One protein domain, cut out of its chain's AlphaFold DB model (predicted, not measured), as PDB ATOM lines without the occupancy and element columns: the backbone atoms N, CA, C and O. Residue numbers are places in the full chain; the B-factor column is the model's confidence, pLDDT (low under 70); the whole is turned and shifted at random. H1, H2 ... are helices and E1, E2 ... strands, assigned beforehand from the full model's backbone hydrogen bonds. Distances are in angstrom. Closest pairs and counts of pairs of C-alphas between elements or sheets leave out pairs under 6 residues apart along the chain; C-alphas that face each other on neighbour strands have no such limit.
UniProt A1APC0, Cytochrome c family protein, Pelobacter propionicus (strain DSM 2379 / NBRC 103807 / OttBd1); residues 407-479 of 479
ATOM      1  N   VAL A 407      58.396  41.163   5.825       83.75
ATOM      2  CA  VAL A 407      59.082  40.311   4.855       83.75
ATOM      3  C   VAL A 407      58.832  38.869   5.278       83.75
ATOM      4  O   VAL A 407      59.150  38.491   6.408       83.75
ATOM      5  N   PHE A 408      58.212  38.095   4.398       84.56
ATOM      6  CA  PHE A 408      57.946  36.676   4.567       84.56
ATOM      7  C   PHE A 408      59.023  35.891   3.822       84.56
ATOM      8  O   PHE A 408      59.200  36.050   2.615       84.56
ATOM      9  N   GLU A 409      59.754  35.054   4.549       81.12
ATOM     10  CA  GLU A 409      60.790  34.206   3.965       81.12
ATOM     11  C   GLU A 409      60.154  32.948   3.372       81.12
ATOM     12  O   GLU A 409      59.560  32.143   4.095       81.12
ATOM     13  N   VAL A 410      60.283  32.774   2.055       81.00
ATOM     14  CA  VAL A 410      59.799  31.587   1.343       81.00
ATOM     15  C   VAL A 410      60.996  30.903   0.695       81.00
ATOM     16  O   VAL A 410      61.627  31.454  -0.203       81.00
ATOM     17  N   LYS A 411      61.335  29.703   1.185       72.12
ATOM     18  CA  LYS A 411      62.604  29.015   0.878       72.12
ATOM     19  C   LYS A 411      62.814  28.687  -0.605       72.12
ATOM     20  O   LYS A 411      63.957  28.500  -1.001       72.12
ATOM     21  N   GLU A 412      61.746  28.608  -1.396       74.06
ATOM     22  CA  GLU A 412      61.797  28.116  -2.781       74.06
ATOM     23  C   GLU A 412      61.455  29.175  -3.843       74.06
ATOM     24  O   GLU A 412      61.738  28.959  -5.014       74.06
ATOM     25  N   SER A 413      60.886  30.327  -3.466       70.44
ATOM     26  CA  SER A 413      60.314  31.293  -4.424       70.44
ATOM     27  C   SER A 413      60.687  32.758  -4.153       70.44
ATOM     28  O   SER A 413      60.001  33.665  -4.617       70.44
ATOM     29  N   GLY A 414      61.732  33.013  -3.362       79.94
ATOM     30  CA  GLY A 414      62.136  34.371  -2.985       79.94
ATOM     31  C   GLY A 414      61.264  34.991  -1.886       79.94
ATOM     32  O   GLY A 414      60.145  34.551  -1.606       79.94
ATOM     33  N   ASN A 415      61.797  36.019  -1.223       86.06
ATOM     34  CA  ASN A 415      61.147  36.659  -0.076       86.06
ATOM     35  C   ASN A 415      59.969  37.526  -0.525       86.06
ATOM     36  O   ASN A 415      60.123  38.358  -1.416       86.06
ATOM     37  N   VAL A 416      58.824  37.413   0.148       87.75
ATOM     38  CA  VAL A 416      57.653  38.256  -0.128       87.75
ATOM     39  C   VAL A 416      57.668  39.480   0.775       87.75
ATOM     40  O   VAL A 416      57.678  39.337   1.995       87.75
ATOM     41  N   SER A 417      57.649  40.689   0.218       86.12
ATOM     42  CA  SER A 417      57.549  41.921   1.018       86.12
ATOM     43  C   SER A 417      56.137  42.495   1.004       86.12
ATOM     44  O   SER A 417      55.534  42.625  -0.056       86.12
ATOM     45  N   PHE A 418      55.635  42.902   2.169       88.62
ATOM     46  CA  PHE A 418      54.355  43.590   2.315       88.62
ATOM     47  C   PHE A 418      54.536  44.935   3.017       88.62
ATOM     48  O   PHE A 418      55.057  45.001   4.138       88.62
ATOM     49  N   SER A 419      54.056  45.995   2.359       87.38
ATOM     50  CA  SER A 419      54.183  47.362   2.853       87.38
ATOM     51  C   SER A 419      52.915  47.882   3.512       87.38
ATOM     52  O   SER A 419      51.919  48.132   2.835       87.38
ATOM     53  N   HIS A 420      52.962  48.109   4.827       83.38
ATOM     54  CA  HIS A 420      51.861  48.763   5.540       83.38
ATOM     55  C   HIS A 420      51.778  50.247   5.194       83.38
ATOM     56  O   HIS A 420      50.694  50.820   5.261       83.38
ATOM     57  N   THR A 421      52.903  50.864   4.827       80.62
ATOM     58  CA  THR A 421      52.943  52.268   4.409       80.62
ATOM     59  C   THR A 421      52.126  52.467   3.133       80.62
ATOM     60  O   THR A 421      51.203  53.271   3.136       80.62
ATOM     61  N   PHE A 422      52.378  51.662   2.096       83.75
ATOM     62  CA  PHE A 422      51.628  51.740   0.839       83.75
ATOM     63  C   PHE A 422      50.147  51.379   1.017       83.75
ATOM     64  O   PHE A 422      49.258  52.128   0.623       83.75
ATOM     65  N   HIS A 423      49.852  50.248   1.665       84.12
ATOM     66  CA  HIS A 423      48.463  49.803   1.813       84.12
ATOM     67  C   HIS A 423      47.660  50.692   2.771       84.12
ATOM     68  O   HIS A 423      46.455  50.836   2.589       84.12
ATOM     69  N   GLY A 424      48.305  51.320   3.757       78.62
ATOM     70  CA  GLY A 424      47.666  52.250   4.691       78.62
ATOM     71  C   GLY A 424      47.324  53.619   4.094       78.62
ATOM     72  O   GLY A 424      46.547  54.354   4.701       78.62
ATOM     73  N   GLU A 425      47.874  53.968   2.926       79.44
ATOM     74  CA  GLU A 425      47.457  55.152   2.159       79.44
ATOM     75  C   GLU A 425      46.144  54.915   1.401       79.44
ATOM     76  O   GLU A 425      45.391  55.861   1.168       79.44
ATOM     77  N   ILE A 426      45.855  53.658   1.049       82.38
ATOM     78  CA  ILE A 426      44.734  53.278   0.178       82.38
ATOM     79  C   ILE A 426      43.571  52.691   0.989       82.38
ATOM     80  O   ILE A 426      42.411  52.988   0.710       82.38
ATOM     81  N   TYR A 427      43.871  51.903   2.024       82.00
ATOM     82  CA  TYR A 427      42.891  51.160   2.814       82.00
ATOM     83  C   TYR A 427      42.938  51.544   4.291       82.00
ATOM     84  O   TYR A 427      44.002  51.778   4.873       82.00
ATOM     85  N   LYS A 428      41.775  51.557   4.951       77.62
ATOM     86  CA  LYS A 428      41.718  51.743   6.408       77.62
ATOM     87  C   LYS A 428      42.090  50.447   7.117       77.62
ATOM     88  O   LYS A 428      41.747  49.356   6.677       77.62
ATOM     89  N   CYS A 429      42.693  50.563   8.302       76.75
ATOM     90  CA  CYS A 429      43.116  49.396   9.080       76.75
ATOM     91  C   CYS A 429      41.979  48.385   9.313       76.75
ATOM     92  O   CYS A 429      42.233  47.191   9.271       76.75
ATOM     93  N   GLY A 430      40.743  48.856   9.527       76.62
ATOM     94  CA  GLY A 430      39.566  48.012   9.781       76.62
ATOM     95  C   GLY A 430      39.081  47.183   8.587       76.62
ATOM     96  O   GLY A 430      38.322  46.238   8.779       76.62
ATOM     97  N   GLU A 431      39.510  47.521   7.371       81.12
ATOM     98  CA  GLU A 431      39.150  46.787   6.151       81.12
ATOM     99  C   GLU A 431      39.962  45.491   6.032       81.12
ATOM    100  O   GLU A 431      39.465  44.476   5.556       81.12
ATOM    101  N   CYS A 432      41.182  45.494   6.575       82.00
ATOM    102  CA  CYS A 432      42.048  44.319   6.635       82.00
ATOM    103  C   CYS A 432      41.998  43.635   8.009       82.00
ATOM    104  O   CYS A 432      42.022  42.409   8.115       82.00
ATOM    105  N   HIS A 433      41.939  44.414   9.088       79.00
ATOM    106  CA  HIS A 433      42.104  43.933  10.452       79.00
ATOM    107  C   HIS A 433      40.821  44.039  11.288       79.00
ATOM    108  O   HIS A 433      40.174  45.082  11.291       79.00
ATOM    109  N   PRO A 434      40.500  43.030  12.119       72.94
ATOM    110  CA  PRO A 434      41.162  41.730  12.237       72.94
ATOM    111  C   PRO A 434      40.649  40.695  11.217       72.94
ATOM    112  O   PRO A 434      41.028  39.531  11.307       72.94
ATOM    113  N   ALA A 435      39.740  41.094  10.319       79.00
ATOM    114  CA  ALA A 435      38.932  40.184   9.510       79.00
ATOM    115  C   ALA A 435      39.756  39.321   8.540       79.00
ATOM    116  O   ALA A 435      39.576  38.107   8.516       79.00
ATOM    117  N   LEU A 436      40.663  39.935   7.775       81.75
ATOM    118  CA  LEU A 436      41.563  39.238   6.847       81.75
ATOM    119  C   LEU A 436      42.884  38.866   7.521       81.75
ATOM    120  O   LEU A 436      43.397  37.764   7.333       81.75
ATOM    121  N   TYR A 437      43.419  39.769   8.343       83.31
ATOM    122  CA  TYR A 437      44.691  39.575   9.027       83.31
ATOM    123  C   TYR A 437      44.564  39.866  10.512       83.31
ATOM    124  O   TYR A 437      44.062  40.915  10.922       83.31
ATOM    125  N   ALA A 438      45.112  38.983  11.344       75.81
ATOM    126  CA  ALA A 438      45.313  39.303  12.747       75.81
ATOM    127  C   ALA A 438      46.329  40.449  12.882       75.81
ATOM    128  O   ALA A 438      47.336  40.506  12.182       75.81
ATOM    129  N   THR A 439      46.075  41.354  13.817       71.81
ATOM    130  CA  THR A 439      46.962  42.478  14.159       71.81
ATOM    131  C   THR A 439      48.169  42.051  15.007       71.81
ATOM    132  O   THR A 439      49.135  42.796  15.159       71.81
ATOM    133  N   THR A 440      48.154  40.815  15.514       65.62
ATOM    134  CA  THR A 440      49.304  40.132  16.121       65.62
ATOM    135  C   THR A 440      50.016  39.247  15.109       65.62
ATOM    136  O   THR A 440      49.385  38.757  14.177       65.62
ATOM    137  N   ARG A 441      51.299  38.938  15.351       65.88
ATOM    138  CA  ARG A 441      52.066  37.985  14.533       65.88
ATOM    139  C   ARG A 441      51.308  36.657  14.415       65.88
ATOM    140  O   ARG A 441      51.226  35.902  15.380       65.88
ATOM    141  N   SER A 442      50.753  36.409  13.235       66.94
ATOM    142  CA  SER A 442      50.104  35.153  12.883       66.94
ATOM    143  C   SER A 442      51.161  34.156  12.420       66.94
ATOM    144  O   SER A 442      52.102  34.527  11.721       66.94
ATOM    145  N   THR A 443      51.018  32.897  12.820       67.50
ATOM    146  CA  THR A 443      51.794  31.773  12.273       67.50
ATOM    147  C   THR A 443      51.048  31.065  11.143       67.50
ATOM    148  O   THR A 443      51.536  30.066  10.623       67.50
ATOM    149  N   VAL A 444      49.849  31.540  10.793       74.12
ATOM    150  CA  VAL A 444      49.045  30.976   9.709       74.12
ATOM    151  C   VAL A 444      49.658  31.420   8.387       74.12
ATOM    152  O   VAL A 444      49.624  32.600   8.046       74.12
ATOM    153  N   MET A 445      50.237  30.458   7.675       77.19
ATOM    154  CA  MET A 445      50.737  30.625   6.316       77.19
ATOM    155  C   MET A 445      49.611  30.259   5.356       77.19
ATOM    156  O   MET A 445      49.010  29.197   5.499       77.19
ATOM    157  N   VAL A 446      49.330  31.136   4.398       85.94
ATOM    158  CA  VAL A 446      48.319  30.906   3.363       85.94
ATOM    159  C   VAL A 446      49.046  30.589   2.068       85.94
ATOM    160  O   VAL A 446      49.967  31.308   1.682       85.94
ATOM    161  N   SER A 447      48.675  29.483   1.429       88.06
ATOM    162  CA  SER A 447      49.290  29.062   0.163       88.06
ATOM    163  C   SER A 447      48.772  29.877  -1.029       88.06
ATOM    164  O   SER A 447      47.699  30.476  -0.954       88.06
ATOM    165  N   MET A 448      49.479  29.853  -2.166       87.19
ATOM    166  CA  MET A 448      49.005  30.485  -3.412       87.19
ATOM    167  C   MET A 448      47.634  29.955  -3.855       87.19
ATOM    168  O   MET A 448      46.758  30.745  -4.183       87.19
ATOM    169  N   GLN A 449      47.392  28.644  -3.741       88.12
ATOM    170  CA  GLN A 449      46.093  28.028  -4.063       88.12
ATOM    171  C   GLN A 449      44.956  28.515  -3.159       88.12
ATOM    172  O   GLN A 449      43.787  28.506  -3.541       88.12
ATOM    173  N   GLU A 450      45.271  28.883  -1.920       89.19
ATOM    174  CA  GLU A 450      44.298  29.489  -1.020       89.19
ATOM    175  C   GLU A 450      44.099  30.972  -1.320       89.19
ATOM    176  O   GLU A 450      42.975  31.451  -1.198       89.19
ATOM    177  N   MET A 451      45.148  31.677  -1.750       89.00
ATOM    178  CA  MET A 451      45.036  33.058  -2.212       89.00
ATOM    179  C   MET A 451      44.182  33.170  -3.477       89.00
ATOM    180  O   MET A 451      43.310  34.025  -3.533       89.00
ATOM    181  N   GLU A 452      44.306  32.252  -4.434       87.50
ATOM    182  CA  GLU A 452      43.402  32.187  -5.597       87.50
ATOM    183  C   GLU A 452      41.930  31.953  -5.209       87.50
ATOM    184  O   GLU A 452      41.025  32.309  -5.956       87.50
ATOM    185  N   LYS A 453      41.679  31.392  -4.019       89.81
ATOM    186  CA  LYS A 453      40.340  31.223  -3.425       89.81
ATOM    187  C   LYS A 453      39.950  32.397  -2.520       89.81
ATOM    188  O   LYS A 453      39.237  32.198  -1.537       89.81
ATOM    189  N   GLU A 454      40.453  33.589  -2.825       87.00
ATOM    190  CA  GLU A 454      40.122  34.856  -2.162       87.00
ATOM    191  C   GLU A 454      40.501  34.921  -0.666       87.00
ATOM    192  O   GLU A 454      39.946  35.705   0.103       87.00
ATOM    193  N   LYS A 455      41.467  34.109  -0.212       88.44
ATOM    194  CA  LYS A 455      42.023  34.212   1.153       88.44
ATOM    195  C   LYS A 455      43.271  35.098   1.176       88.44
ATOM    196  O   LYS A 455      44.027  35.151   0.212       88.44
ATOM    197  N   SER A 456      43.569  35.708   2.328       89.44
ATOM    198  CA  SER A 456      44.791  36.511   2.524       89.44
ATOM    199  C   SER A 456      44.928  37.594   1.441       89.44
ATOM    200  O   SER A 456      43.979  38.349   1.227       89.44
ATOM    201  N   CYS A 457      46.071  37.684   0.747       89.06
ATOM    202  CA  CYS A 457      46.321  38.694  -0.281       89.06
ATOM    203  C   CYS A 457      45.278  38.624  -1.396       89.06
ATOM    204  O   CYS A 457      44.832  39.658  -1.886       89.06
ATOM    205  N   GLY A 458      44.833  37.417  -1.750       88.69
ATOM    206  CA  GLY A 458      43.862  37.209  -2.817       88.69
ATOM    207  C   GLY A 458      42.442  37.677  -2.504       88.69
ATOM    208  O   GLY A 458      41.628  37.689  -3.411       88.69
ATOM    209  N   ALA A 459      42.141  38.109  -1.272       89.88
ATOM    210  CA  ALA A 459      40.873  38.780  -0.963       89.88
ATOM    211  C   ALA A 459      40.726  40.141  -1.676       89.88
ATOM    212  O   ALA A 459      39.616  40.656  -1.803       89.88
ATOM    213  N   CYS A 460      41.857  40.735  -2.076       90.88
ATOM    214  CA  CYS A 460      41.910  41.959  -2.878       90.88
ATOM    215  C   CYS A 460      42.720  41.783  -4.176       90.88
ATOM    216  O   CYS A 460      42.511  42.518  -5.138       90.88
ATOM    217  N   HIS A 461      43.650  40.826  -4.219       90.44
ATOM    218  CA  HIS A 461      44.471  40.501  -5.385       90.44
ATOM    219  C   HIS A 461      43.859  39.383  -6.247       90.44
ATOM    220  O   HIS A 461      44.536  38.438  -6.649       90.44
ATOM    221  N   GLU A 462      42.564  39.468  -6.543       88.88
ATOM    222  CA  GLU A 462      41.839  38.531  -7.415       88.88
ATOM    223  C   GLU A 462      41.772  38.975  -8.889       88.88
ATOM    224  O   GLU A 462      41.221  38.267  -9.730       88.88
ATOM    225  N   GLY A 463      42.323  40.144  -9.228       84.94
ATOM    226  CA  GLY A 463      42.253  40.726 -10.575       84.94
ATOM    227  C   GLY A 463      41.085  41.695 -10.789       84.94
ATOM    228  O   GLY A 463      40.954  42.234 -11.887       84.94
ATOM    229  N   LYS A 464      40.243  41.928  -9.768       85.38
ATOM    230  CA  LYS A 464      39.149  42.917  -9.806       85.38
ATOM    231  C   LYS A 464      39.474  44.152  -8.968       85.38
ATOM    232  O   LYS A 464      39.509  45.249  -9.517       85.38
ATOM    233  N   ASN A 465      39.720  43.981  -7.666       83.94
ATOM    234  CA  ASN A 465      40.058  45.087  -6.764       83.94
ATOM    235  C   ASN A 465      41.534  45.512  -6.878       83.94
ATOM    236  O   ASN A 465      41.852  46.698  -6.812       83.94
ATOM    237  N   ALA A 466      42.434  44.553  -7.087       87.06
ATOM    238  CA  ALA A 466      43.849  44.757  -7.390       87.06
ATOM    239  C   ALA A 466      44.343  43.697  -8.393       87.06
ATOM    240  O   ALA A 466      43.584  42.827  -8.822       87.06
ATOM    241  N   PHE A 467      45.618  43.774  -8.791       89.19
ATOM    242  CA  PHE A 467      46.226  42.802  -9.709       89.19
ATOM    243  C   PHE A 467      46.157  41.376  -9.145       89.19
ATOM    244  O   PHE A 467      46.217  41.187  -7.933       89.19
ATOM    245  N   SER A 468      46.014  40.386 -10.028       89.69
ATOM    246  CA  SER A 468      45.785  38.990  -9.640       89.69
ATOM    247  C   SER A 468      47.035  38.333  -9.049       89.69
ATOM    248  O   SER A 468      48.121  38.501  -9.592       89.69
ATOM    249  N   VAL A 469      46.869  37.507  -8.008       88.88
ATOM    250  CA  VAL A 469      47.937  36.651  -7.450       88.88
ATOM    251  C   VAL A 469      48.444  35.574  -8.418       88.88
ATOM    252  O   VAL A 469      49.492  34.989  -8.168       88.88
ATOM    253  N   ALA A 470      47.721  35.301  -9.511       85.38
ATOM    254  CA  ALA A 470      48.126  34.327 -10.527       85.38
ATOM    255  C   ALA A 470      49.188  34.871 -11.509       85.38
ATOM    256  O   ALA A 470      49.742  34.107 -12.298       85.38
ATOM    257  N   GLY A 471      49.463  36.182 -11.486       83.00
ATOM    258  CA  GLY A 471      50.448  36.848 -12.345       83.00
ATOM    259  C   GLY A 471      51.238  37.928 -11.597       83.00
ATOM    260  O   GLY A 471      51.025  38.149 -10.410       83.00
ATOM    261  N   ASP A 472      52.163  38.602 -12.291       85.31
ATOM    262  CA  ASP A 472      53.011  39.670 -11.729       85.31
ATOM    263  C   ASP A 472      53.819  39.263 -10.471       85.31
ATOM    264  O   ASP A 472      53.953  40.041  -9.522       85.31
ATOM    265  N   CYS A 473      54.367  38.042 -10.453       85.12
ATOM    266  CA  CYS A 473      55.060  37.447  -9.302       85.12
ATOM    267  C   CYS A 473      56.134  38.370  -8.694       85.12
ATOM    268  O   CYS A 473      56.203  38.518  -7.469       85.12
ATOM    269  N   GLU A 474      56.916  39.050  -9.538       84.88
ATOM    270  CA  GLU A 474      57.936  40.034  -9.147       84.88
ATOM    271  C   GLU A 474      57.419  41.232  -8.322       84.88
ATOM    272  O   GLU A 474      58.209  41.886  -7.638       84.88
ATOM    273  N   LYS A 475      56.113  41.538  -8.326       84.19
ATOM    274  CA  LYS A 475      55.555  42.637  -7.506       84.19
ATOM    275  C   LYS A 475      55.514  42.300  -6.019       84.19
ATOM    276  O   LYS A 475      55.517  43.206  -5.185       84.19
ATOM    277  N   CYS A 476      55.463  41.015  -5.685       84.81
ATOM    278  CA  CYS A 476      55.398  40.544  -4.306       84.81
ATOM    279  C   CYS A 476      56.681  39.815  -3.907       84.81
ATOM    280  O   CYS A 476      57.187  40.046  -2.807       84.81
ATOM    281  N   HIS A 477      57.212  38.974  -4.794       83.75
ATOM    282  CA  HIS A 477      58.425  38.198  -4.578       83.75
ATOM    283  C   HIS A 477      59.661  38.990  -5.003       83.75
ATOM    284  O   HIS A 477      59.819  39.352  -6.166       83.75
ATOM    285  N   LYS A 478      60.590  39.198  -4.067       72.12
ATOM    286  CA  LYS A 478      61.979  39.520  -4.399       72.12
ATOM    287  C   LYS A 478      62.672  38.222  -4.804       72.12
ATOM    288  O   LYS A 478      63.137  37.486  -3.927       72.12
ATOM    289  N   MET A 479      62.625  37.934  -6.104       61.88
ATOM    290  CA  MET A 479      63.268  36.782  -6.743       61.88
ATOM    291  C   MET A 479      64.771  36.981  -6.905       61.88
ATOM    292  O   MET A 479      65.196  38.146  -7.097       61.88
TER     293      MET A 479
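AT A GLANCE: This is residues 407 to 479 of the 479 residues of the protein "Cytochrome c family protein" of Pelobacter propionicus (strain DSM 2379 / NBRC 103807 / OttBd1) (UniProt A1APC0). This is a compact winding of loops with little regular structure, with the short strand E1 running between the two ends of the printed part and the short helices H1 and H2 at the far end of the longest axis. H3 and H4 form a corner elsewhere, H4 nearest the middle. The printed part has 73 residues, only 23 in named elements, in the order E1, H1, H2, H3, H4: mostly helix. The radius of gyration of the C-alphas is 12.1 A and the spans are 32 by 28 by 23 A.

HOW THE PARTS SIT: H1, residues 420 to 426, meets E1, residues 415 to 418, and H2, residues 429 to 432, only through their links. Residues 407 to 408 pair antiparallel with 416 to 417 of E1, and residues 477 to 478 with 415 to 416. H3, residues 448 to 451, and H4, residues 456 to 459, touch only at the corner; their closest C-alphas, of Met 451 and Gly 458, are 4.4 A apart. H1 and H4 are apart. In H1, 2 of 3 O i to N i+4 pairs are within hydrogen-bond range; H2, H3 and H4 are too short for such a pair.

IN THESE COORDINATES: E1 begins at C-alpha 415 (61.147, 36.659, -0.076); E1 and H1 each measure 10.0 A. H4 ends at C-alpha 459 (40.873, 38.780, -0.963).

THE WHOLE: The printed part has no cut. The link from H2 to H3 is long, 15 residues. Residues 440 to 443 and 479 have pLDDT under 70.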